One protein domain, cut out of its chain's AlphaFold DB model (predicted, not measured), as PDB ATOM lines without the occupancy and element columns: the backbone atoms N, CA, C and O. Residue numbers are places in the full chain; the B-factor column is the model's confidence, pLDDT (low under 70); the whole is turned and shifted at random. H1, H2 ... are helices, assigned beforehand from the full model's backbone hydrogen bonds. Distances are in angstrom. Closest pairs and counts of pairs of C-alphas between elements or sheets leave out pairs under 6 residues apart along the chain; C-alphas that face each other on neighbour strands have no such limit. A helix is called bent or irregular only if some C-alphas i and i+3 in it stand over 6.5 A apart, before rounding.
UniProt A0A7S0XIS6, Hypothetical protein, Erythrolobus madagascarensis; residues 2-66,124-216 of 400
ATOM      1  N   GLY A   2     219.206 195.320 285.105       82.00
ATOM      2  CA  GLY A   2     218.714 194.458 286.194       82.00
ATOM      3  C   GLY A   2     217.833 193.261 285.800       82.00
ATOM      4  O   GLY A   2     217.688 192.335 286.596       82.00
ATOM      5  N   TYR A   3     217.278 193.245 284.589       93.00
ATOM      6  CA  TYR A   3     216.261 192.279 284.142       93.00
ATOM      7  C   TYR A   3     216.804 190.968 283.569       93.00
ATOM      8  O   TYR A   3     216.032 190.031 283.362       93.00
ATOM      9  N   LEU A   4     218.109 190.894 283.301       95.50
ATOM     10  CA  LEU A   4     218.736 189.695 282.747       95.50
ATOM     11  C   LEU A   4     218.600 188.502 283.702       95.50
ATOM     12  O   LEU A   4     218.639 188.664 284.925       95.50
ATOM     13  N   ARG A   5     218.498 187.294 283.133       96.00
ATOM     14  CA  ARG A   5     218.334 186.033 283.876       96.00
ATOM     15  C   ARG A   5     219.406 185.876 284.958       96.00
ATOM     16  O   ARG A   5     219.060 185.695 286.120       96.00
ATOM     17  N   LEU A   6     220.676 186.071 284.595       94.25
ATOM     18  CA  LEU A   6     221.823 185.976 285.504       94.25
ATOM     19  C   LEU A   6     221.694 186.889 286.736       94.25
ATOM     20  O   LEU A   6     221.878 186.451 287.868       94.25
ATOM     21  N   LEU A   7     221.343 188.163 286.536       93.38
ATOM     22  CA  LEU A   7     221.251 189.124 287.643       93.38
ATOM     23  C   LEU A   7     220.071 188.812 288.569       93.38
ATOM     24  O   LEU A   7     220.149 189.048 289.773       93.38
ATOM     25  N   ARG A   8     218.982 188.267 288.020       93.75
ATOM     26  CA  ARG A   8     217.840 187.795 288.808       93.75
ATOM     27  C   ARG A   8     218.198 186.558 289.629       93.75
ATOM     28  O   ARG A   8     217.804 186.475 290.787       93.75
ATOM     29  N   GLU A   9     218.974 185.632 289.067       95.31
ATOM     30  CA  GLU A   9     219.496 184.465 289.790       95.31
ATOM     31  C   GLU A   9     220.409 184.884 290.950       95.31
ATOM     32  O   GLU A   9     220.292 184.341 292.050       95.31
ATOM     33  N   TRP A  10     221.259 185.899 290.757       95.12
ATOM     34  CA  TRP A  10     222.076 186.460 291.839       95.12
ATOM     35  C   TRP A  10     221.224 187.031 292.973       95.12
ATOM     36  O   TRP A  10     221.482 186.727 294.138       95.12
ATOM     37  N   ARG A  11     220.179 187.804 292.647       94.56
ATOM     38  CA  ARG A  11     219.252 188.346 293.654       94.56
ATOM     39  C   ARG A  11     218.481 187.248 294.379       94.56
ATOM     40  O   ARG A  11     218.373 187.306 295.598       94.56
ATOM     41  N   ALA A  12     218.017 186.217 293.673       93.31
ATOM     42  CA  ALA A  12     217.345 185.072 294.288       93.31
ATOM     43  C   ALA A  12     218.276 184.308 295.249       93.31
ATOM     44  O   ALA A  12     217.886 183.967 296.366       93.31
ATOM     45  N   LYS A  13     219.536 184.100 294.848       95.50
ATOM     46  CA  LYS A  13     220.559 183.484 295.701       95.50
ATOM     47  C   LYS A  13     220.848 184.337 296.936       95.50
ATOM     48  O   LYS A  13     220.979 183.781 298.025       95.50
ATOM     49  N   LEU A  14     220.924 185.658 296.786       93.69
ATOM     50  CA  LEU A  14     221.094 186.579 297.908       93.69
ATOM     51  C   LEU A  14     219.895 186.514 298.864       93.69
ATOM     52  O   LEU A  14     220.095 186.275 300.049       93.69
ATOM     53  N   ALA A  15     218.665 186.621 298.353       94.06
ATOM     54  CA  ALA A  15     217.438 186.529 299.149       94.06
ATOM     55  C   ALA A  15     217.375 185.251 299.999       94.06
ATOM     56  O   ALA A  15     217.004 185.315 301.162       94.06
ATOM     57  N   SER A  16     217.804 184.104 299.455       94.81
ATOM     58  CA  SER A  16     217.821 182.832 300.199       94.81
ATOM     59  C   SER A  16     218.801 182.788 301.383       94.81
ATOM     60  O   SER A  16     218.760 181.850 302.173       94.81
ATOM     61  N   ARG A  17     219.711 183.765 301.483       94.75
ATOM     62  CA  ARG A  17     220.792 183.819 302.480       94.75
ATOM     63  C   ARG A  17     220.654 184.977 303.464       94.75
ATOM     64  O   ARG A  17     221.407 185.025 304.431       94.75
ATOM     65  N   LEU A  18     219.757 185.923 303.200       92.81
ATOM     66  CA  LEU A  18     219.549 187.079 304.062       92.81
ATOM     67  C   LEU A  18     218.583 186.722 305.192       92.81
ATOM     68  O   LEU A  18     217.545 186.109 304.968       92.81
ATOM     69  N   SER A  19     218.914 187.150 306.407       93.62
ATOM     70  CA  SER A  19     218.008 187.110 307.561       93.62
ATOM     71  C   SER A  19     217.061 188.315 307.612       93.62
ATOM     72  O   SER A  19     216.183 188.373 308.469       93.62
ATOM     73  N   CYS A  20     217.235 189.283 306.707       92.69
ATOM     74  CA  CYS A  20     216.448 190.506 306.612       92.69
ATOM     75  C   CYS A  20     215.704 190.608 305.265       92.69
ATOM     76  O   CYS A  20     216.061 189.917 304.305       92.69
ATOM     77  N   PRO A  21     214.672 191.470 305.168       92.69
ATOM     78  CA  PRO A  21     213.948 191.678 303.919       92.69
ATOM     79  C   PRO A  21     214.852 192.188 302.791       92.69
ATOM     80  O   PRO A  21     215.616 193.135 302.973       92.69
ATOM     81  N   LEU A  22     214.697 191.609 301.599       92.81
ATOM     82  CA  LEU A  22     215.266 192.132 300.358       92.81
ATOM     83  C   LEU A  22     214.159 192.785 299.526       92.81
ATOM     84  O   LEU A  22     213.215 192.111 299.118       92.81
ATOM     85  N   ILE A  23     214.296 194.083 299.253       93.12
ATOM     86  CA  ILE A  23     213.345 194.858 298.447       93.12
ATOM     87  C   ILE A  23     213.991 195.178 297.095       93.12
ATOM     88  O   ILE A  23     215.075 195.755 297.040       93.12
ATOM     89  N   GLU A  24     213.324 194.806 296.001       91.44
ATOM     90  CA  GLU A  24     213.724 195.162 294.634       91.44
ATOM     91  C   GLU A  24     212.876 196.336 294.138       91.44
ATOM     92  O   GLU A  24     211.647 196.285 294.188       91.44
ATOM     93  N   VAL A  25     213.538 197.383 293.643       91.19
ATOM     94  CA  VAL A  25     212.898 198.567 293.059       91.19
ATOM     95  C   VAL A  25     213.375 198.716 291.617       91.19
ATOM     96  O   VAL A  25     214.577 198.741 291.352       91.19
ATOM     97  N   GLU A  26     212.438 198.807 290.674       91.06
ATOM     98  CA  GLU A  26     212.751 199.017 289.260       91.06
ATOM     99  C   GLU A  26     213.110 200.489 289.004       91.06
ATOM    100  O   GLU A  26     212.264 201.371 289.102       91.06
ATOM    101  N   THR A  27     214.372 200.751 288.656       88.94
ATOM    102  CA  THR A  27     214.897 202.105 288.366       88.94
ATOM    103  C   THR A  27     215.379 202.270 286.921       88.94
ATOM    104  O   THR A  27     215.686 203.371 286.465       88.94
ATOM    105  N   ASP A  28     215.428 201.163 286.178       90.75
ATOM    106  CA  ASP A  28     215.983 201.075 284.827       90.75
ATOM    107  C   ASP A  28     214.924 201.292 283.722       90.75
ATOM    108  O   ASP A  28     215.265 201.210 282.541       90.75
ATOM    109  N   VAL A  29     213.652 201.536 284.051       94.94
ATOM    110  CA  VAL A  29     212.518 201.731 283.114       94.94
ATOM    111  C   VAL A  29     211.611 202.866 283.596       94.94
ATOM    112  O   VAL A  29     211.677 203.243 284.762       94.94
ATOM    113  N   VAL A  30     210.788 203.430 282.709       94.69
ATOM    114  CA  VAL A  30     209.756 204.417 283.069       94.69
ATOM    115  C   VAL A  30     208.573 203.720 283.730       94.69
ATOM    116  O   VAL A  30     208.100 204.176 284.765       94.69
ATOM    117  N   VAL A  31     208.107 202.611 283.150       95.38
ATOM    118  CA  VAL A  31     207.008 201.813 283.702       95.38
ATOM    119  C   VAL A  31     207.551 200.439 284.105       95.38
ATOM    120  O   VAL A  31     208.097 199.746 283.243       95.38
ATOM    121  N   PRO A  32     207.386 200.005 285.371       95.88
ATOM    122  CA  PRO A  32     207.825 198.689 285.819       95.88
ATOM    123  C   PRO A  32     207.316 197.568 284.911       95.88
ATOM    124  O   PRO A  32     206.155 197.575 284.487       95.88
ATOM    125  N   VAL A  33     208.164 196.587 284.606       96.56
ATOM    126  CA  VAL A  33     207.938 195.625 283.514       96.56
ATOM    127  C   VAL A  33     206.643 194.828 283.681       96.56
ATOM    128  O   VAL A  33     205.920 194.613 282.704       96.56
ATOM    129  N   ARG A  34     206.317 194.430 284.918       96.38
ATOM    130  CA  ARG A  34     205.070 193.716 285.242       96.38
ATOM    131  C   ARG A  34     203.848 194.627 285.182       96.38
ATOM    132  O   ARG A  34     202.773 194.171 284.804       96.38
ATOM    133  N   THR A  35     204.008 195.904 285.516       96.94
ATOM    134  CA  THR A  35     202.943 196.906 285.399       96.94
ATOM    135  C   THR A  35     202.632 197.187 283.930       96.94
ATOM    136  O   THR A  35     201.466 197.219 283.545       96.94
ATOM    137  N   ALA A  36     203.664 197.305 283.088       97.31
ATOM    138  CA  ALA A  36     203.513 197.539 281.655       97.31
ATOM    139  C   ALA A  36     202.853 196.354 280.924       97.31
ATOM    140  O   ALA A  36     201.998 196.555 280.063       97.31
ATOM    141  N   SER A  37     203.224 195.106 281.237       98.06
ATOM    142  CA  SER A  37     202.522 193.914 280.738       98.06
ATOM    143  C   SER A  37     202.753 192.704 281.642       98.06
ATOM    144  O   SER A  37     203.843 192.518 282.170       98.06
ATOM    145  N   GLN A  38     201.747 191.832 281.748       97.56
ATOM    146  CA  GLN A  38     201.786 190.581 282.525       97.56
ATOM    147  C   GLN A  38     202.343 189.384 281.732       97.56
ATOM    148  O   GLN A  38     202.321 188.250 282.209       97.56
ATOM    149  N   LYS A  39     202.803 189.610 280.497       98.06
ATOM    150  CA  LYS A  39     203.363 188.579 279.619       98.06
ATOM    151  C   LYS A  39     204.397 189.158 278.662       98.06
ATOM    152  O   LYS A  39     204.496 190.375 278.498       98.06
ATOM    153  N   GLU A  40     205.111 188.268 277.983       98.38
ATOM    154  CA  GLU A  40     205.935 188.643 276.840       98.38
ATOM    155  C   GLU A  40     205.058 189.199 275.707       98.38
ATOM    156  O   GLU A  40     204.082 188.574 275.284       98.38
ATOM    157  N   GLU A  41     205.402 190.383 275.208       98.56
ATOM    158  CA  GLU A  41     204.726 191.010 274.081       98.56
ATOM    159  C   GLU A  41     205.381 190.637 272.756       98.56
ATOM    160  O   GLU A  41     206.602 190.607 272.603       98.56
ATOM    161  N   THR A  42     204.551 190.383 271.747       96.81
ATOM    162  CA  THR A  42     205.042 189.885 270.461       96.81
ATOM    163  C   THR A  42     205.688 190.979 269.628       96.81
ATOM    164  O   THR A  42     206.643 190.691 268.915       96.81
ATOM    165  N   ALA A  43     205.221 192.228 269.715       97.56
ATOM    166  CA  ALA A  43     205.746 193.343 268.931       97.56
ATOM    167  C   ALA A  43     205.453 194.703 269.581       97.56
ATOM    168  O   ALA A  43     204.564 194.844 270.419       97.56
ATOM    169  N   ALA A  44     206.119 195.757 269.097       98.12
ATOM    170  CA  ALA A  44     205.885 197.128 269.566       98.12
ATOM    171  C   ALA A  44     204.411 197.556 269.449       98.12
ATOM    172  O   ALA A  44     203.905 198.259 270.315       98.12
ATOM    173  N   ARG A  45     203.687 197.085 268.422       97.69
ATOM    174  CA  ARG A  45     202.254 197.388 268.250       97.69
ATOM    175  C   ARG A  45     201.367 196.855 269.382       97.69
ATOM    176  O   ARG A  45     200.313 197.432 269.611       97.69
ATOM    177  N   THR A  46     201.767 195.774 270.056       98.06
ATOM    178  CA  THR A  46     200.996 195.173 271.157       98.06
ATOM    179  C   THR A  46     201.443 195.715 272.513       98.06
ATOM    180  O   THR A  46     200.605 195.932 273.382       98.06
ATOM    181  N   PHE A  47     202.733 196.029 272.666       98.62
ATOM    182  CA  PHE A  47     203.282 196.630 273.883       98.62
ATOM    183  C   PHE A  47     202.922 198.114 274.045       98.62
ATOM    184  O   PHE A  47     202.514 198.524 275.132       98.62
ATOM    185  N   ARG A  48     202.997 198.911 272.967       98.50
ATOM    186  CA  ARG A  48     202.743 200.364 272.976       98.50
ATOM    187  C   ARG A  48     201.465 200.768 273.719       98.50
ATOM    188  O   ARG A  48     201.582 201.537 274.666       98.50
ATOM    189  N   PRO A  49     200.261 200.270 273.370       98.19
ATOM    190  CA  PRO A  49     199.045 200.701 274.060       98.19
ATOM    191  C   PRO A  49     199.058 200.382 275.561       98.19
ATOM    192  O   PRO A  49     198.440 201.109 276.334       98.19
ATOM    193  N   ARG A  50     199.769 199.329 275.990       98.00
ATOM    194  CA  ARG A  50     199.847 198.947 277.404       98.00
ATOM    195  C   ARG A  50     200.739 199.897 278.193       98.00
ATOM    196  O   ARG A  50     200.274 200.479 279.164       98.00
ATOM    197  N   VAL A  51     201.974 200.111 277.730       97.56
ATOM    198  CA  VAL A  51     202.906 201.027 278.402       97.56
ATOM    199  C   VAL A  51     202.378 202.463 278.373       97.56
ATOM    200  O   VAL A  51     202.387 203.138 279.397       97.56
ATOM    201  N   THR A  52     201.804 202.909 277.246       96.50
ATOM    202  CA  THR A  52     201.234 204.258 277.110       96.50
ATOM    203  C   THR A  52     200.096 204.520 278.095       96.50
ATOM    204  O   THR A  52     199.992 205.637 278.594       96.50
ATOM    205  N   LYS A  53     199.273 203.514 278.426       96.56
ATOM    206  CA  LYS A  53     198.195 203.659 279.418       96.56
ATOM    207  C   LYS A  53     198.729 203.970 280.822       96.56
ATOM    208  O   LYS A  53     198.059 204.673 281.570       96.56
ATOM    209  N   CYS A  54     199.915 203.472 281.165       94.88
ATOM    210  CA  CYS A  54     200.554 203.691 282.463       94.88
ATOM    211  C   CYS A  54     201.323 205.020 282.530       94.88
ATOM    212  O   CYS A  54     201.500 205.572 283.610       94.88
ATOM    213  N   LEU A  55     201.765 205.564 281.391       92.69
ATOM    214  CA  LEU A  55     202.621 206.755 281.349       92.69
ATOM    215  C   LEU A  55     202.123 207.963 282.164       92.69
ATOM    216  O   LEU A  55     202.970 208.583 282.799       92.69
ATOM    217  N   PRO A  56     200.823 208.325 282.200       90.38
ATOM    218  CA  PRO A  56     200.374 209.458 283.011       90.38
ATOM    219  C   PRO A  56     200.714 209.320 284.499       90.38
ATOM    220  O   PRO A  56     201.121 210.298 285.119       90.38
ATOM    221  N   GLU A  57     200.600 208.112 285.054       89.38
ATOM    222  CA  GLU A  57     200.922 207.822 286.454       89.38
ATOM    223  C   GLU A  57     202.427 207.935 286.712       89.38
ATOM    224  O   GLU A  57     202.841 208.593 287.659       89.38
ATOM    225  N   PHE A  58     203.245 207.364 285.825       88.31
ATOM    226  CA  PHE A  58     204.697 207.298 286.009       88.31
ATOM    227  C   PHE A  58     205.461 208.534 285.533       88.31
ATOM    228  O   PHE A  58     206.624 208.662 285.879       88.31
ATOM    229  N   LEU A  59     204.866 209.416 284.721       83.81
ATOM    230  CA  LEU A  59     205.506 210.657 284.253       83.81
ATOM    231  C   LEU A  59     204.957 211.914 284.926       83.81
ATOM    232  O   LEU A  59     205.693 212.890 285.068       83.81
ATOM    233  N   HIS A  60     203.678 211.918 285.302       75.00
ATOM    234  CA  HIS A  60     202.996 213.098 285.840       75.00
ATOM    235  C   HIS A  60     202.299 212.830 287.184       75.00
ATOM    236  O   HIS A  60     201.654 213.731 287.723       75.00
ATOM    237  N   GLY A  61     202.401 211.617 287.739       66.81
ATOM    238  CA  GLY A  61     201.852 211.299 289.053       66.81
ATOM    239  C   GLY A  61     202.531 212.097 290.167       66.81
ATOM    240  O   GLY A  61     203.695 212.505 290.055       66.81
ATOM    241  N   LYS A  62     201.808 212.318 291.270       57.09
ATOM    242  CA  LYS A  62     202.374 212.943 292.476       57.09
ATOM    243  C   LYS A  62     203.603 212.139 292.926       57.09
ATOM    244  O   LYS A  62     203.483 210.950 293.187       57.09
ATOM    245  N   GLY A  63     204.767 212.789 293.007       57.34
ATOM    246  CA  GLY A  63     206.022 212.164 293.448       57.34
ATOM    247  C   GLY A  63     206.929 211.599 292.342       57.34
ATOM    248  O   GLY A  63     207.953 211.005 292.654       57.34
ATOM    249  N   THR A  64     206.603 211.800 291.060       58.56
ATOM    250  CA  THR A  64     207.362 211.223 289.928       58.56
ATOM    251  C   THR A  64     208.835 211.661 289.860       58.56
ATOM    252  O   THR A  64     209.714 210.883 289.502       58.56
ATOM    253  N   LEU A  65     209.120 212.915 290.203       61.06
ATOM    254  CA  LEU A  65     210.478 213.438 290.338       61.06
ATOM    255  C   LEU A  65     210.533 214.237 291.633       61.06
ATOM    256  O   LEU A  65     210.486 215.464 291.627       61.06
ATOM    257  N   VAL A  66     210.576 213.530 292.758       55.09
ATOM    258  CA  VAL A  66     211.023 214.150 294.003       55.09
ATOM    259  C   VAL A  66     212.540 214.215 293.905       55.09
ATOM    260  O   VAL A  66     213.209 213.183 293.970       55.09
ATOM    261  N   ILE A 124     233.888 209.254 274.553       91.62
ATOM    262  CA  ILE A 124     232.827 209.238 275.565       91.62
ATOM    263  C   ILE A 124     233.429 209.034 276.956       91.62
ATOM    264  O   ILE A 124     234.306 208.195 277.140       91.62
ATOM    265  N   ARG A 125     232.942 209.806 277.932       93.19
ATOM    266  CA  ARG A 125     233.291 209.693 279.351       93.19
ATOM    267  C   ARG A 125     232.055 209.231 280.121       93.19
ATOM    268  O   ARG A 125     230.959 209.692 279.831       93.19
ATOM    269  N   GLY A 126     232.218 208.312 281.071       92.88
ATOM    270  CA  GLY A 126     231.125 207.872 281.943       92.88
ATOM    271  C   GLY A 126     230.692 208.941 282.958       92.88
ATOM    272  O   GLY A 126     231.323 209.990 283.075       92.88
ATOM    273  N   GLY A 127     229.633 208.642 283.713       93.81
ATOM    274  CA  GLY A 127     229.133 209.486 284.799       93.81
ATOM    275  C   GLY A 127     227.906 210.331 284.442       93.81
ATOM    276  O   GLY A 127     227.660 210.680 283.286       93.81
ATOM    277  N   GLN A 128     227.128 210.664 285.474       94.56
ATOM    278  CA  GLN A 128     225.852 211.374 285.356       94.56
ATOM    279  C   GLN A 128     226.001 212.795 284.804       94.56
ATOM    280  O   GLN A 128     225.207 213.207 283.960       94.56
ATOM    281  N   ALA A 129     227.028 213.534 285.229       94.94
ATOM    282  CA  ALA A 129     227.246 214.911 284.780       94.94
ATOM    283  C   ALA A 129     227.442 215.003 283.254       94.94
ATOM    284  O   ALA A 129     226.819 215.832 282.589       94.94
ATOM    285  N   GLU A 130     228.251 214.110 282.675       96.31
ATOM    286  CA  GLU A 130     228.455 214.059 281.221       96.31
ATOM    287  C   GLU A 130     227.191 213.566 280.491       96.31
ATOM    288  O   GLU A 130     226.860 214.079 279.418       96.31
ATOM    289  N   ALA A 131     226.442 212.625 281.081       97.31
ATOM    290  CA  ALA A 131     225.161 212.172 280.536       97.31
ATOM    291  C   ALA A 131     224.149 213.326 280.420       97.31
ATOM    292  O   ALA A 131     223.533 213.502 279.369       97.31
ATOM    293  N   LEU A 132     224.013 214.135 281.477       96.75
ATOM    294  CA  LEU A 132     223.128 215.300 281.519       96.75
ATOM    295  C   LEU A 132     223.539 216.363 280.502       96.75
ATOM    296  O   LEU A 132     222.704 216.806 279.720       96.75
ATOM    297  N   LYS A 133     224.833 216.698 280.438       96.88
ATOM    298  CA  LYS A 133     225.368 217.645 279.452       96.88
ATOM    299  C   LYS A 133     225.012 217.238 278.018       96.88
ATOM    300  O   LYS A 133     224.544 218.056 277.230       96.88
ATOM    301  N   ARG A 134     225.216 215.964 277.673       96.31
ATOM    302  CA  ARG A 134     224.896 215.436 276.336       96.31
ATOM    303  C   ARG A 134     223.400 215.373 276.067       96.31
ATOM    304  O   ARG A 134     222.985 215.580 274.928       96.31
ATOM    305  N   LEU A 135     222.595 215.079 277.086       97.62
ATOM    306  CA  LEU A 135     221.145 215.149 276.972       97.62
ATOM    307  C   LEU A 135     220.701 216.581 276.662       97.62
ATOM    308  O   LEU A 135     219.906 216.772 275.749       97.62
ATOM    309  N   ASP A 136     221.231 217.579 277.365       96.62
ATOM    310  CA  ASP A 136     220.871 218.979 277.138       96.62
ATOM    311  C   ASP A 136     221.298 219.452 275.734       96.62
ATOM    312  O   ASP A 136     220.512 220.112 275.053       96.62
ATOM    313  N   GLU A 137     222.466 219.029 275.232       96.06
ATOM    314  CA  GLU A 137     222.883 219.242 273.832       96.06
ATOM    315  C   GLU A 137     221.926 218.568 272.831       96.06
ATOM    316  O   GLU A 137     221.542 219.145 271.811       96.06
ATOM    317  N   PHE A 138     221.510 217.329 273.110       97.38
ATOM    318  CA  PHE A 138     220.550 216.624 272.268       97.38
ATOM    319  C   PHE A 138     219.208 217.356 272.219       97.38
ATOM    320  O   PHE A 138     218.662 217.581 271.138       97.38
ATOM    321  N   LEU A 139     218.695 217.772 273.375       96.19
ATOM    322  CA  LEU A 139     217.438 218.495 273.471       96.19
ATOM    323  C   LEU A 139     217.520 219.834 272.740       96.19
ATOM    324  O   LEU A 139     216.614 220.137 271.965       96.19
ATOM    325  N   SER A 140     218.577 220.619 272.942       94.62
ATOM    326  CA  SER A 140     218.690 221.965 272.372       94.62
ATOM    327  C   SER A 140     218.922 221.954 270.860       94.62
ATOM    328  O   SER A 140     218.269 222.724 270.157       94.62
ATOM    329  N   SER A 141     219.770 221.056 270.346       93.44
ATOM    330  CA  SER A 141     220.270 221.150 268.966       93.44
ATOM    331  C   SER A 141     219.843 220.017 268.031       93.44
ATOM    332  O   SER A 141     219.913 220.188 266.817       93.44
ATOM    333  N   LYS A 142     219.424 218.856 268.549       95.69
ATOM    334  CA  LYS A 142     219.242 217.637 267.728       95.69
ATOM    335  C   LYS A 142     217.812 217.110 267.731       95.69
ATOM    336  O   LYS A 142     217.368 216.551 266.731       95.69
ATOM    337  N   LEU A 143     217.067 217.324 268.818       96.81
ATOM    338  CA  LEU A 143     215.725 216.769 268.994       96.81
ATOM    339  C   LEU A 143     214.787 217.135 267.843       96.81
ATOM    340  O   LEU A 143     214.058 216.269 267.385       96.81
ATOM    341  N   ALA A 144     214.829 218.377 267.348       96.06
ATOM    342  CA  ALA A 144     213.949 218.851 266.276       96.06
ATOM    343  C   ALA A 144     214.032 217.980 265.011       96.06
ATOM    344  O   ALA A 144     213.007 217.616 264.440       96.06
ATOM    345  N   ARG A 145     215.252 217.596 264.623       95.69
ATOM    346  CA  ARG A 145     215.524 216.806 263.417       95.69
ATOM    347  C   ARG A 145     215.660 215.308 263.672       95.69
ATOM    348  O   ARG A 145     215.874 214.548 262.733       95.69
ATOM    349  N   PHE A 146     215.515 214.855 264.920       96.88
ATOM    350  CA  PHE A 146     215.735 213.453 265.280       96.88
ATOM    351  C   PHE A 146     214.907 212.489 264.418       96.88
ATOM    352  O   PHE A 146     215.420 211.462 263.983       96.88
ATOM    353  N   SER A 147     213.645 212.826 264.129       96.62
ATOM    354  CA  SER A 147     212.780 211.981 263.297       96.62
ATOM    355  C   SER A 147     213.342 211.762 261.887       96.62
ATOM    356  O   SER A 147     213.285 210.641 261.380       96.62
ATOM    357  N   ASP A 148     213.911 212.806 261.289       95.31
ATOM    358  CA  ASP A 148     214.395 212.797 259.908       95.31
ATOM    359  C   ASP A 148     215.798 212.185 259.814       95.31
ATOM    360  O   ASP A 148     216.094 211.391 258.919       95.31
ATOM    361  N   ASP A 149     216.656 212.505 260.783       96.00
ATOM    362  CA  ASP A 149     218.086 212.234 260.683       96.00
ATOM    363  C   ASP A 149     218.489 210.889 261.321       96.00
ATOM    364  O   ASP A 149     219.483 210.295 260.906       96.00
ATOM    365  N   ARG A 150     217.724 210.342 262.287       95.12
ATOM    366  CA  ARG A 150     218.127 209.163 263.102       95.12
ATOM    367  C   ARG A 150     218.457 207.890 262.322       95.12
ATOM    368  O   ARG A 150     219.057 206.967 262.870       95.12
ATOM    369  N   ASN A 151     217.974 207.780 261.086       96.75
ATOM    370  CA  ASN A 151     218.208 206.613 260.242       96.75
ATOM    371  C   ASN A 151     219.410 206.795 259.315       96.75
ATOM    372  O   ASN A 151     219.872 205.797 258.770       96.75
ATOM    373  N   ASN A 152     219.926 208.017 259.154       96.62
ATOM    374  CA  ASN A 152     221.011 208.316 258.235       96.62
ATOM    375  C   ASN A 152     222.381 208.135 258.915       96.62
ATOM    376  O   ASN A 152     222.815 209.012 259.663       96.62
ATOM    377  N   PRO A 153     223.119 207.049 258.621       96.19
ATOM    378  CA  PRO A 153     224.400 206.789 259.266       96.19
ATOM    379  C   PRO A 153     225.500 207.784 258.873       96.19
ATOM    380  O   PRO A 153     226.515 207.859 259.568       96.19
ATOM    381  N   ALA A 154     225.329 208.570 257.805       95.44
ATOM    382  CA  ALA A 154     226.253 209.652 257.467       95.44
ATOM    383  C   ALA A 154     226.222 210.774 258.522       95.44
ATOM    384  O   ALA A 154     227.244 211.406 258.788       95.44
ATOM    385  N   ILE A 155     225.080 210.967 259.191       92.06
ATOM    386  CA  ILE A 155     224.885 211.984 260.225       92.06
ATOM    387  C   ILE A 155     225.243 211.377 261.588       92.06
ATOM    388  O   ILE A 155     224.385 210.991 262.378       92.06
ATOM    389  N   GLY A 156     226.541 211.294 261.890       77.44
ATOM    390  CA  GLY A 156     227.036 210.691 263.142       77.44
ATOM    391  C   GLY A 156     226.551 211.369 264.435       77.44
ATOM    392  O   GLY A 156     226.726 210.823 265.520       77.44
ATOM    393  N   THR A 157     225.941 212.548 264.331       78.56
ATOM    394  CA  THR A 157     225.378 213.326 265.442       78.56
ATOM    395  C   THR A 157     223.859 213.202 265.571       78.56
ATOM    396  O   THR A 157     223.308 213.806 266.484       78.56
ATOM    397  N   ALA A 158     223.177 212.445 264.703       81.62
ATOM    398  CA  ALA A 158     221.714 212.368 264.691       81.62
ATOM    399  C   ALA A 158     221.128 211.663 265.927       81.62
ATOM    400  O   ALA A 158     220.004 211.948 266.337       81.62
ATOM    401  N   GLY A 159     221.874 210.733 266.527       88.19
ATOM    402  CA  GLY A 159     221.475 210.048 267.755       88.19
ATOM    403  C   GLY A 159     221.689 210.892 269.016       88.19
ATOM    404  O   GLY A 159     222.506 211.811 269.049       88.19
ATOM    405  N   SER A 160     221.012 210.522 270.105       94.19
ATOM    406  CA  SER A 160     221.222 211.146 271.421       94.19
ATOM    407  C   SER A 160     222.525 210.719 272.108       94.19
ATOM    408  O   SER A 160     222.948 211.350 273.071       94.19
ATOM    409  N   ASN A 161     223.149 209.627 271.649       93.25
ATOM    410  CA  ASN A 161     224.300 208.981 272.293       93.25
ATOM    411  C   ASN A 161     224.056 208.603 273.768       93.25
ATOM    412  O   ASN A 161     224.999 208.503 274.552       93.25
ATOM    413  N   MET A 162     222.792 208.373 274.147       96.56
ATOM    414  CA  MET A 162     222.396 208.037 275.521       96.56
ATOM    415  C   MET A 162     222.506 206.550 275.865       96.56
ATOM    416  O   MET A 162     222.420 206.199 277.037       96.56
ATOM    417  N   SER A 163     222.686 205.659 274.888       96.25
ATOM    418  CA  SER A 163     222.564 204.213 275.112       96.25
ATOM    419  C   SER A 163     223.572 203.659 276.122       96.25
ATOM    420  O   SER A 163     223.176 202.881 276.986       96.25
ATOM    421  N   ALA A 164     224.833 204.106 276.088       96.38
ATOM    422  CA  ALA A 164     225.844 203.717 277.074       96.38
ATOM    423  C   ALA A 164     225.501 204.230 278.486       96.38
ATOM    424  O   ALA A 164     225.590 203.484 279.455       96.38
ATOM    425  N   TYR A 165     225.040 205.479 278.612       97.50
ATOM    426  CA  TYR A 165     224.635 206.046 279.904       97.50
ATOM    427  C   TYR A 165     223.409 205.334 280.486       97.50
ATOM    428  O   TYR A 165     223.389 205.019 281.671       97.50
ATOM    429  N   LEU A 166     222.424 205.018 279.642       97.19
ATOM    430  CA  LEU A 166     221.250 204.222 280.001       97.19
ATOM    431  C   LEU A 166     221.604 202.772 280.356       97.19
ATOM    432  O   LEU A 166     220.897 202.149 281.141       97.19
ATOM    433  N   HIS A 167     222.649 202.208 279.746       96.25
ATOM    434  CA  HIS A 167     223.096 200.842 280.013       96.25
ATOM    435  C   HIS A 167     223.721 200.716 281.409       96.25
ATOM    436  O   HIS A 167     223.365 199.798 282.150       96.25
ATOM    437  N   TYR A 168     224.605 201.655 281.761       94.88
ATOM    438  CA  TYR A 168     225.317 201.686 283.045       94.88
ATOM    439  C   TYR A 168     224.567 202.432 284.161       94.88
ATOM    440  O   TYR A 168     225.093 202.560 285.260       94.88
ATOM    441  N   GLY A 169     223.353 202.933 283.907       94.19
ATOM    442  CA  GLY A 169     222.556 203.630 284.922       94.19
ATOM    443  C   GLY A 169     223.082 205.022 285.293       94.19
ATOM    444  O   GLY A 169     222.720 205.558 286.331       94.19
ATOM    445  N   HIS A 170     223.909 205.642 284.445       95.88
ATOM    446  CA  HIS A 170     224.398 207.011 284.665       95.88
ATOM    447  C   HIS A 170     223.292 208.067 284.536       95.88
ATOM    448  O   HIS A 170     223.468 209.203 284.963       95.88
ATOM    449  N   ILE A 171     222.174 207.729 283.890       95.00
ATOM    450  CA  ILE A 171     221.032 208.625 283.737       95.00
ATOM    451  C   ILE A 171     219.730 207.828 283.719       95.00
ATOM    452  O   ILE A 171     219.639 206.777 283.083       95.00
ATOM    453  N   SER A 172     218.716 208.353 284.403       93.56
ATOM    454  CA  SER A 172     217.395 207.733 284.458       93.56
ATOM    455  C   SER A 172     216.635 207.908 283.132       93.56
ATOM    456  O   SER A 172     216.572 209.029 282.608       93.56
ATOM    457  N   PRO A 173     216.000 206.849 282.589       95.12
ATOM    458  CA  PRO A 173     215.113 206.980 281.433       95.12
ATOM    459  C   PRO A 173     213.893 207.856 281.742       95.12
ATOM    460  O   PRO A 173     213.423 208.563 280.851       95.12
ATOM    461  N   LEU A 174     213.429 207.868 282.996       93.38
ATOM    462  CA  LEU A 174     212.335 208.722 283.454       93.38
ATOM    463  C   LEU A 174     212.714 210.205 283.369       93.38
ATOM    464  O   LEU A 174     211.959 211.005 282.822       93.38
ATOM    465  N   LEU A 175     213.922 210.560 283.823       92.75
ATOM    466  CA  LEU A 175     214.442 211.925 283.718       92.75
ATOM    467  C   LEU A 175     214.557 212.378 282.257       92.75
ATOM    468  O   LEU A 175     214.173 213.499 281.916       92.75
ATOM    469  N   ILE A 176     215.068 211.503 281.383       96.50
ATOM    470  CA  ILE A 176     215.149 211.786 279.949       96.50
ATOM    471  C   ILE A 176     213.745 212.015 279.380       96.50
ATOM    472  O   ILE A 176     213.523 213.019 278.705       96.50
ATOM    473  N   ALA A 177     212.798 211.113 279.654       95.75
ATOM    474  CA  ALA A 177     211.429 211.225 279.166       95.75
ATOM    475  C   ALA A 177     210.786 212.543 279.624       95.75
ATOM    476  O   ALA A 177     210.300 213.298 278.783       95.75
ATOM    477  N   ALA A 178     210.869 212.873 280.917       92.75
ATOM    478  CA  ALA A 178     210.344 214.118 281.475       92.75
ATOM    479  C   ALA A 178     210.930 215.363 280.786       92.75
ATOM    480  O   ALA A 178     210.181 216.240 280.353       92.75
ATOM    481  N   LYS A 179     212.256 215.419 280.587       94.31
ATOM    482  CA  LYS A 179     212.909 216.525 279.865       94.31
ATOM    483  C   LYS A 179     212.457 216.621 278.401       94.31
ATOM    484  O   LYS A 179     212.280 217.725 277.889       94.31
ATOM    485  N   VAL A 180     212.232 215.495 277.720       95.69
ATOM    486  CA  VAL A 180     211.714 215.480 276.338       95.69
ATOM    487  C   VAL A 180     210.260 215.959 276.283       95.69
ATOM    488  O   VAL A 180     209.924 216.754 275.404       95.69
ATOM    489  N   TYR A 181     209.411 215.545 277.229       92.56
ATOM    490  CA  TYR A 181     208.036 216.043 277.349       92.56
ATOM    491  C   TYR A 181     208.002 217.549 277.619       92.56
ATOM    492  O   TYR A 181     207.291 218.267 276.917       92.56
ATOM    493  N   ALA A 182     208.815 218.044 278.555       91.81
ATOM    494  CA  ALA A 182     208.934 219.473 278.834       91.81
ATOM    495  C   ALA A 182     209.390 220.249 277.589       91.81
ATOM    496  O   ALA A 182     208.798 221.262 277.218       91.81
ATOM    497  N   ALA A 183     210.386 219.732 276.867       92.56
ATOM    498  CA  ALA A 183     210.872 220.359 275.646       92.56
ATOM    499  C   ALA A 183     209.830 220.359 274.510       92.56
ATOM    500  O   ALA A 183     209.788 221.312 273.731       92.56
ATOM    501  N   LYS A 184     208.991 219.316 274.425       92.50
ATOM    502  CA  LYS A 184     207.842 219.233 273.507       92.50
ATOM    503  C   LYS A 184     206.767 220.265 273.854       92.50
ATOM    504  O   LYS A 184     206.218 220.875 272.943       92.50
ATOM    505  N   GLN A 185     206.480 220.474 275.139       90.19
ATOM    506  CA  GLN A 185     205.521 221.485 275.593       90.19
ATOM    507  C   GLN A 185     206.035 222.907 275.323       90.19
ATOM    508  O   GLN A 185     205.314 223.713 274.749       90.19
ATOM    509  N   ALA A 186     207.300 223.186 275.651       91.19
ATOM    510  CA  ALA A 186     207.887 224.519 275.517       91.19
ATOM    511  C   ALA A 186     208.102 224.963 274.059       91.19
ATOM    512  O   ALA A 186     207.960 226.140 273.747       91.19
ATOM    513  N   ARG A 187     208.466 224.037 273.159       90.75
ATOM    514  CA  ARG A 187     208.807 224.352 271.754       90.75
ATOM    515  C   ARG A 187     207.757 223.894 270.741       90.75
ATOM    516  O   ARG A 187     207.957 224.049 269.538       90.75
ATOM    517  N   GLY A 188     206.653 223.315 271.211       87.88
ATOM    518  CA  GLY A 188     205.487 222.969 270.404       87.88
ATOM    519  C   GLY A 188     205.806 222.167 269.137       87.88
ATOM    520  O   GLY A 188     206.481 221.134 269.169       87.88
ATOM    521  N   SER A 189     205.285 222.642 268.002       88.69
ATOM    522  CA  SER A 189     205.383 221.972 266.700       88.69
ATOM    523  C   SER A 189     206.823 221.786 266.214       88.69
ATOM    524  O   SER A 189     207.094 220.772 265.574       88.69
ATOM    525  N   THR A 190     207.756 222.675 266.577       88.75
ATOM    526  CA  THR A 190     209.158 222.646 266.121       88.75
ATOM    527  C   THR A 190     209.884 221.353 266.484       88.75
ATOM    528  O   THR A 190     210.753 220.906 265.742       88.75
ATOM    529  N   VAL A 191     209.545 220.735 267.619       94.25
ATOM    530  CA  VAL A 191     210.203 219.500 268.080       94.25
ATOM    531  C   VAL A 191     209.256 218.320 268.223       94.25
ATOM    532  O   VAL A 191     209.692 217.247 268.628       94.25
ATOM    533  N   LYS A 192     207.971 218.488 267.889       95.00
ATOM    534  CA  LYS A 192     206.933 217.477 268.121       95.00
ATOM    535  C   LYS A 192     207.285 216.125 267.497       95.00
ATOM    536  O   LYS A 192     207.309 215.129 268.216       95.00
ATOM    537  N   ALA A 193     207.595 216.101 266.200       96.69
ATOM    538  CA  ALA A 193     207.891 214.864 265.475       96.69
ATOM    539  C   ALA A 193     209.146 214.165 266.021       96.69
ATOM    540  O   ALA A 193     209.144 212.961 266.272       96.69
ATOM    541  N   GLY A 194     210.210 214.932 266.273       97.31
ATOM    542  CA  GLY A 194     211.439 214.405 266.852       97.31
ATOM    543  C   GLY A 194     211.275 213.898 268.287       97.31
ATOM    544  O   GLY A 194     211.785 212.829 268.610       97.31
ATOM    545  N   ALA A 195     210.500 214.595 269.122       97.31
ATOM    546  CA  ALA A 195     210.166 214.165 270.477       97.31
ATOM    547  C   ALA A 195     209.337 212.875 270.490       97.31
ATOM    548  O   ALA A 195     209.653 211.959 271.243       97.31
ATOM    549  N   GLU A 196     208.310 212.769 269.645       97.38
ATOM    550  CA  GLU A 196     207.480 211.561 269.531       97.38
ATOM    551  C   GLU A 196     208.293 210.363 269.026       97.38
ATOM    552  O   GLU A 196     208.224 209.281 269.608       97.38
ATOM    553  N   SER A 197     209.130 210.576 268.009       97.75
ATOM    554  CA  SER A 197     210.047 209.560 267.482       97.75
ATOM    555  C   SER A 197     211.068 209.110 268.536       97.75
ATOM    556  O   SER A 197     211.324 207.917 268.689       97.75
ATOM    557  N   PHE A 198     211.614 210.041 269.323       98.31
ATOM    558  CA  PHE A 198     212.563 209.718 270.388       98.31
ATOM    559  C   PHE A 198     211.911 208.966 271.557       98.31
ATOM    560  O   PHE A 198     212.484 207.995 272.044       98.31
ATOM    561  N   LEU A 199     210.711 209.371 271.987       97.94
ATOM    562  CA  LEU A 199     209.970 208.701 273.061       97.94
ATOM    563  C   LEU A 199     209.529 207.282 272.667       97.94
ATOM    564  O   LEU A 199     209.554 206.389 273.511       97.94
ATOM    565  N   GLU A 200     209.191 207.037 271.397       98.38
ATOM    566  CA  GLU A 200     208.935 205.681 270.889       98.38
ATOM    567  C   GLU A 200     210.174 204.782 271.052       98.38
ATOM    568  O   GLU A 200     210.060 203.652 271.525       98.38
ATOM    569  N   GLU A 201     211.371 205.268 270.715       98.38
ATOM    570  CA  GLU A 201     212.609 204.492 270.878       98.38
ATOM    571  C   GLU A 201     212.997 204.321 272.363       98.38
ATOM    572  O   GLU A 201     213.357 203.223 272.796       98.38
ATOM    573  N   LEU A 202     212.892 205.391 273.161       98.31
ATOM    574  CA  LEU A 202     213.290 205.412 274.573       98.31
ATOM    575  C   LEU A 202     212.378 204.574 275.474       98.31
ATOM    576  O   LEU A 202     212.881 203.945 276.403       98.31
ATOM    577  N   ILE A 203     211.067 204.602 275.231       98.19
ATOM    578  CA  ILE A 203     210.067 203.952 276.084       98.19
ATOM    579  C   ILE A 203     209.606 202.665 275.411       98.19
ATOM    580  O   ILE A 203     209.886 201.573 275.894       98.19
ATOM    581  N   VAL A 204     208.954 202.755 274.250       98.69
ATOM    582  CA  VAL A 204     208.288 201.591 273.646       98.69
ATOM    583  C   VAL A 204     209.301 200.534 273.214       98.69
ATOM    584  O   VAL A 204     209.152 199.367 273.570       98.69
ATOM    585  N   ARG A 205     210.341 200.905 272.458       98.44
ATOM    586  CA  ARG A 205     211.316 199.934 271.928       98.44
ATOM    587  C   ARG A 205     212.232 199.381 273.014       98.44
ATOM    588  O   ARG A 205     212.406 198.165 273.098       98.44
ATOM    589  N   ARG A 206     212.786 200.250 273.859       98.19
ATOM    590  CA  ARG A 206     213.689 199.853 274.948       98.19
ATOM    591  C   ARG A 206     212.988 199.036 276.038       98.19
ATOM    592  O   ARG A 206     213.551 198.057 276.528       98.19
ATOM    593  N   GLU A 207     211.771 199.397 276.430       98.38
ATOM    594  CA  GLU A 207     211.054 198.641 277.467       98.38
ATOM    595  C   GLU A 207     210.424 197.364 276.911       98.38
ATOM    596  O   GLU A 207     210.340 196.379 277.640       98.38
ATOM    597  N   LEU A 208     210.121 197.293 275.607       98.81
ATOM    598  CA  LEU A 208     209.808 196.019 274.951       98.81
ATOM    599  C   LEU A 208     210.991 195.043 275.025       98.81
ATOM    600  O   LEU A 208     210.796 193.861 275.298       98.81
ATOM    601  N   ALA A 209     212.223 195.520 274.836       98.62
ATOM    602  CA  ALA A 209     213.404 194.679 275.009       98.62
ATOM    603  C   ALA A 209     213.531 194.169 276.456       98.62
ATOM    604  O   ALA A 209     213.898 193.017 276.687       98.62
ATOM    605  N   THR A 210     213.186 195.015 277.431       98.38
ATOM    606  CA  THR A 210     213.137 194.639 278.852       98.38
ATOM    607  C   THR A 210     212.057 193.591 279.123       98.38
ATOM    608  O   THR A 210     212.334 192.579 279.761       98.38
ATOM    609  N   ASN A 211     210.854 193.782 278.576       98.69
ATOM    610  CA  ASN A 211     209.763 192.812 278.616       98.69
ATOM    611  C   ASN A 211     210.198 191.449 278.049       98.69
ATOM    612  O   ASN A 211     209.989 190.426 278.702       98.69
ATOM    613  N   PHE A 212     210.871 191.442 276.895       98.75
ATOM    614  CA  PHE A 212     211.399 190.231 276.272       98.75
ATOM    615  C   PHE A 212     212.345 189.463 277.200       98.75
ATOM    616  O   PHE A 212     212.076 188.303 277.509       98.75
ATOM    617  N   VAL A 213     213.415 190.092 277.696       98.31
ATOM    618  CA  VAL A 213     214.395 189.377 278.538       98.31
ATOM    619  C   VAL A 213     213.846 189.005 279.919       98.31
ATOM    620  O   VAL A 213     214.334 188.073 280.556       98.31
ATOM    621  N   PHE A 214     212.825 189.722 280.394       97.94
ATOM    622  CA  PHE A 214     212.185 189.431 281.671       97.94
ATOM    623  C   PHE A 214     211.322 188.165 281.611       97.94
ATOM    624  O   PHE A 214     211.405 187.314 282.507       97.94
ATOM    625  N   TYR A 215     210.495 188.038 280.571       98.38
ATOM    626  CA  TYR A 215     209.558 186.922 280.428       98.38
ATOM    627  C   TYR A 215     210.173 185.695 279.748       98.38
ATOM    628  O   TYR A 215     209.785 184.572 280.071       98.38
ATOM    629  N   ASN A 216     211.167 185.873 278.877       98.12
ATOM    630  CA  ASN A 216     211.813 184.776 278.168       98.12
ATOM    631  C   ASN A 216     213.146 184.397 278.818       98.12
ATOM    632  O   ASN A 216     214.138 185.084 278.634       98.12
TER     633      ASN A 216
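AT A GLANCE: This is residues 2 to 66 and 124 to 216 of the 400 residues of the protein "Hypothetical protein" of Erythrolobus madagascarensis (UniProt A0A7S0XIS6). One long helix, H7, is the spine of a helical body: H6 folds back along part of it as a hairpin, H3 crosses it farther along, and the last part of H4 packs on its first part. H1 lies beyond the end of this body, and residues 16 to 21 after it stick out. The printed part has 158 residues with seven named helices, H1 to H7 in order along the chain, and no named strand; the class is all helix, with 101 residues in the helices. It is compact, with a radius of gyration of the C-alphas of 17.0 A, and spans 54 by 36 by 35 A, only just elongated.

IN THESE COORDINATES: H1, residues 5 to 15, begins with C-alpha 5 at (218.334, 186.033, 283.876) and is 15.3 A long. H2 is residues 33 to 36. H3, residues 44 to 60, is 23.0 A long, with a kink of 50 degrees near residue 54. H4, residues 128 to 149, is 25.9 A long, with a kink of 75 degrees near residue 143. H5 is residues 163 to 167. H6, residues 173 to 187, is 20.9 A long and begins at (215.113, 206.980, 281.433). H7, residues 189 to 215, is 37.9 A long, has a kink of 26 degrees near residue 196 and ends with C-alpha 215 at (209.558, 186.922, 280.428). H3, H4 and H7 are irregular: C-alphas 53 and 56 are 7.2 A apart, 144 and 147 7.6 A, and 190 and 193 7.9 A.

HOW THE PARTS SIT: H7 is the hub, touching H2, H3, H4 and H6. H6 and H7 form a helical hairpin at a shallow tilt of 17 degrees, opposite ways; their closest C-alphas, of Lys 184 and Lys 192, are 5.7 A apart. H4 touches H7 with residues 143 to 148 alone, at a steep tilt of 66 degrees, opposite ways; the closest C-alphas, of Ala 144 and Val 191, are 4.2 A apart. H3 touches H7 with residues 44 to 51 alone, about perpendicular but only just, at 71 degrees; the closest C-alphas, of Arg 48 and Val 204, are 5.7 A apart. H2 touches H3, with the closest C-alphas, of Ala 36 and Val 51, 4.8 A apart. H5 is close to but not clearly touching H4, and H1 stands so to H7, where the closest C-alphas, of Arg 5 and Phe 214, are 7.4 A apart. Every O i to N i+4 pair is within hydrogen-bond range in H1, H5 and H6, against 8 of 13 in H3, 13 of 18 in H4 and 19 of 23 in H7; H2 is too short for such a pair.

THE WHOLE: The two C-alphas farthest apart, of Ser 19 and Ala 154, are 55.5 A apart. Residues 67 to 123 are not printed, and C-alphas 66 and 124 are 29.0 A apart across the cut. The links H1 to H2 and H4 to H5 are long. The mean pLDDT of the printed part is 93.3, and residues 61 to 66 are under 70.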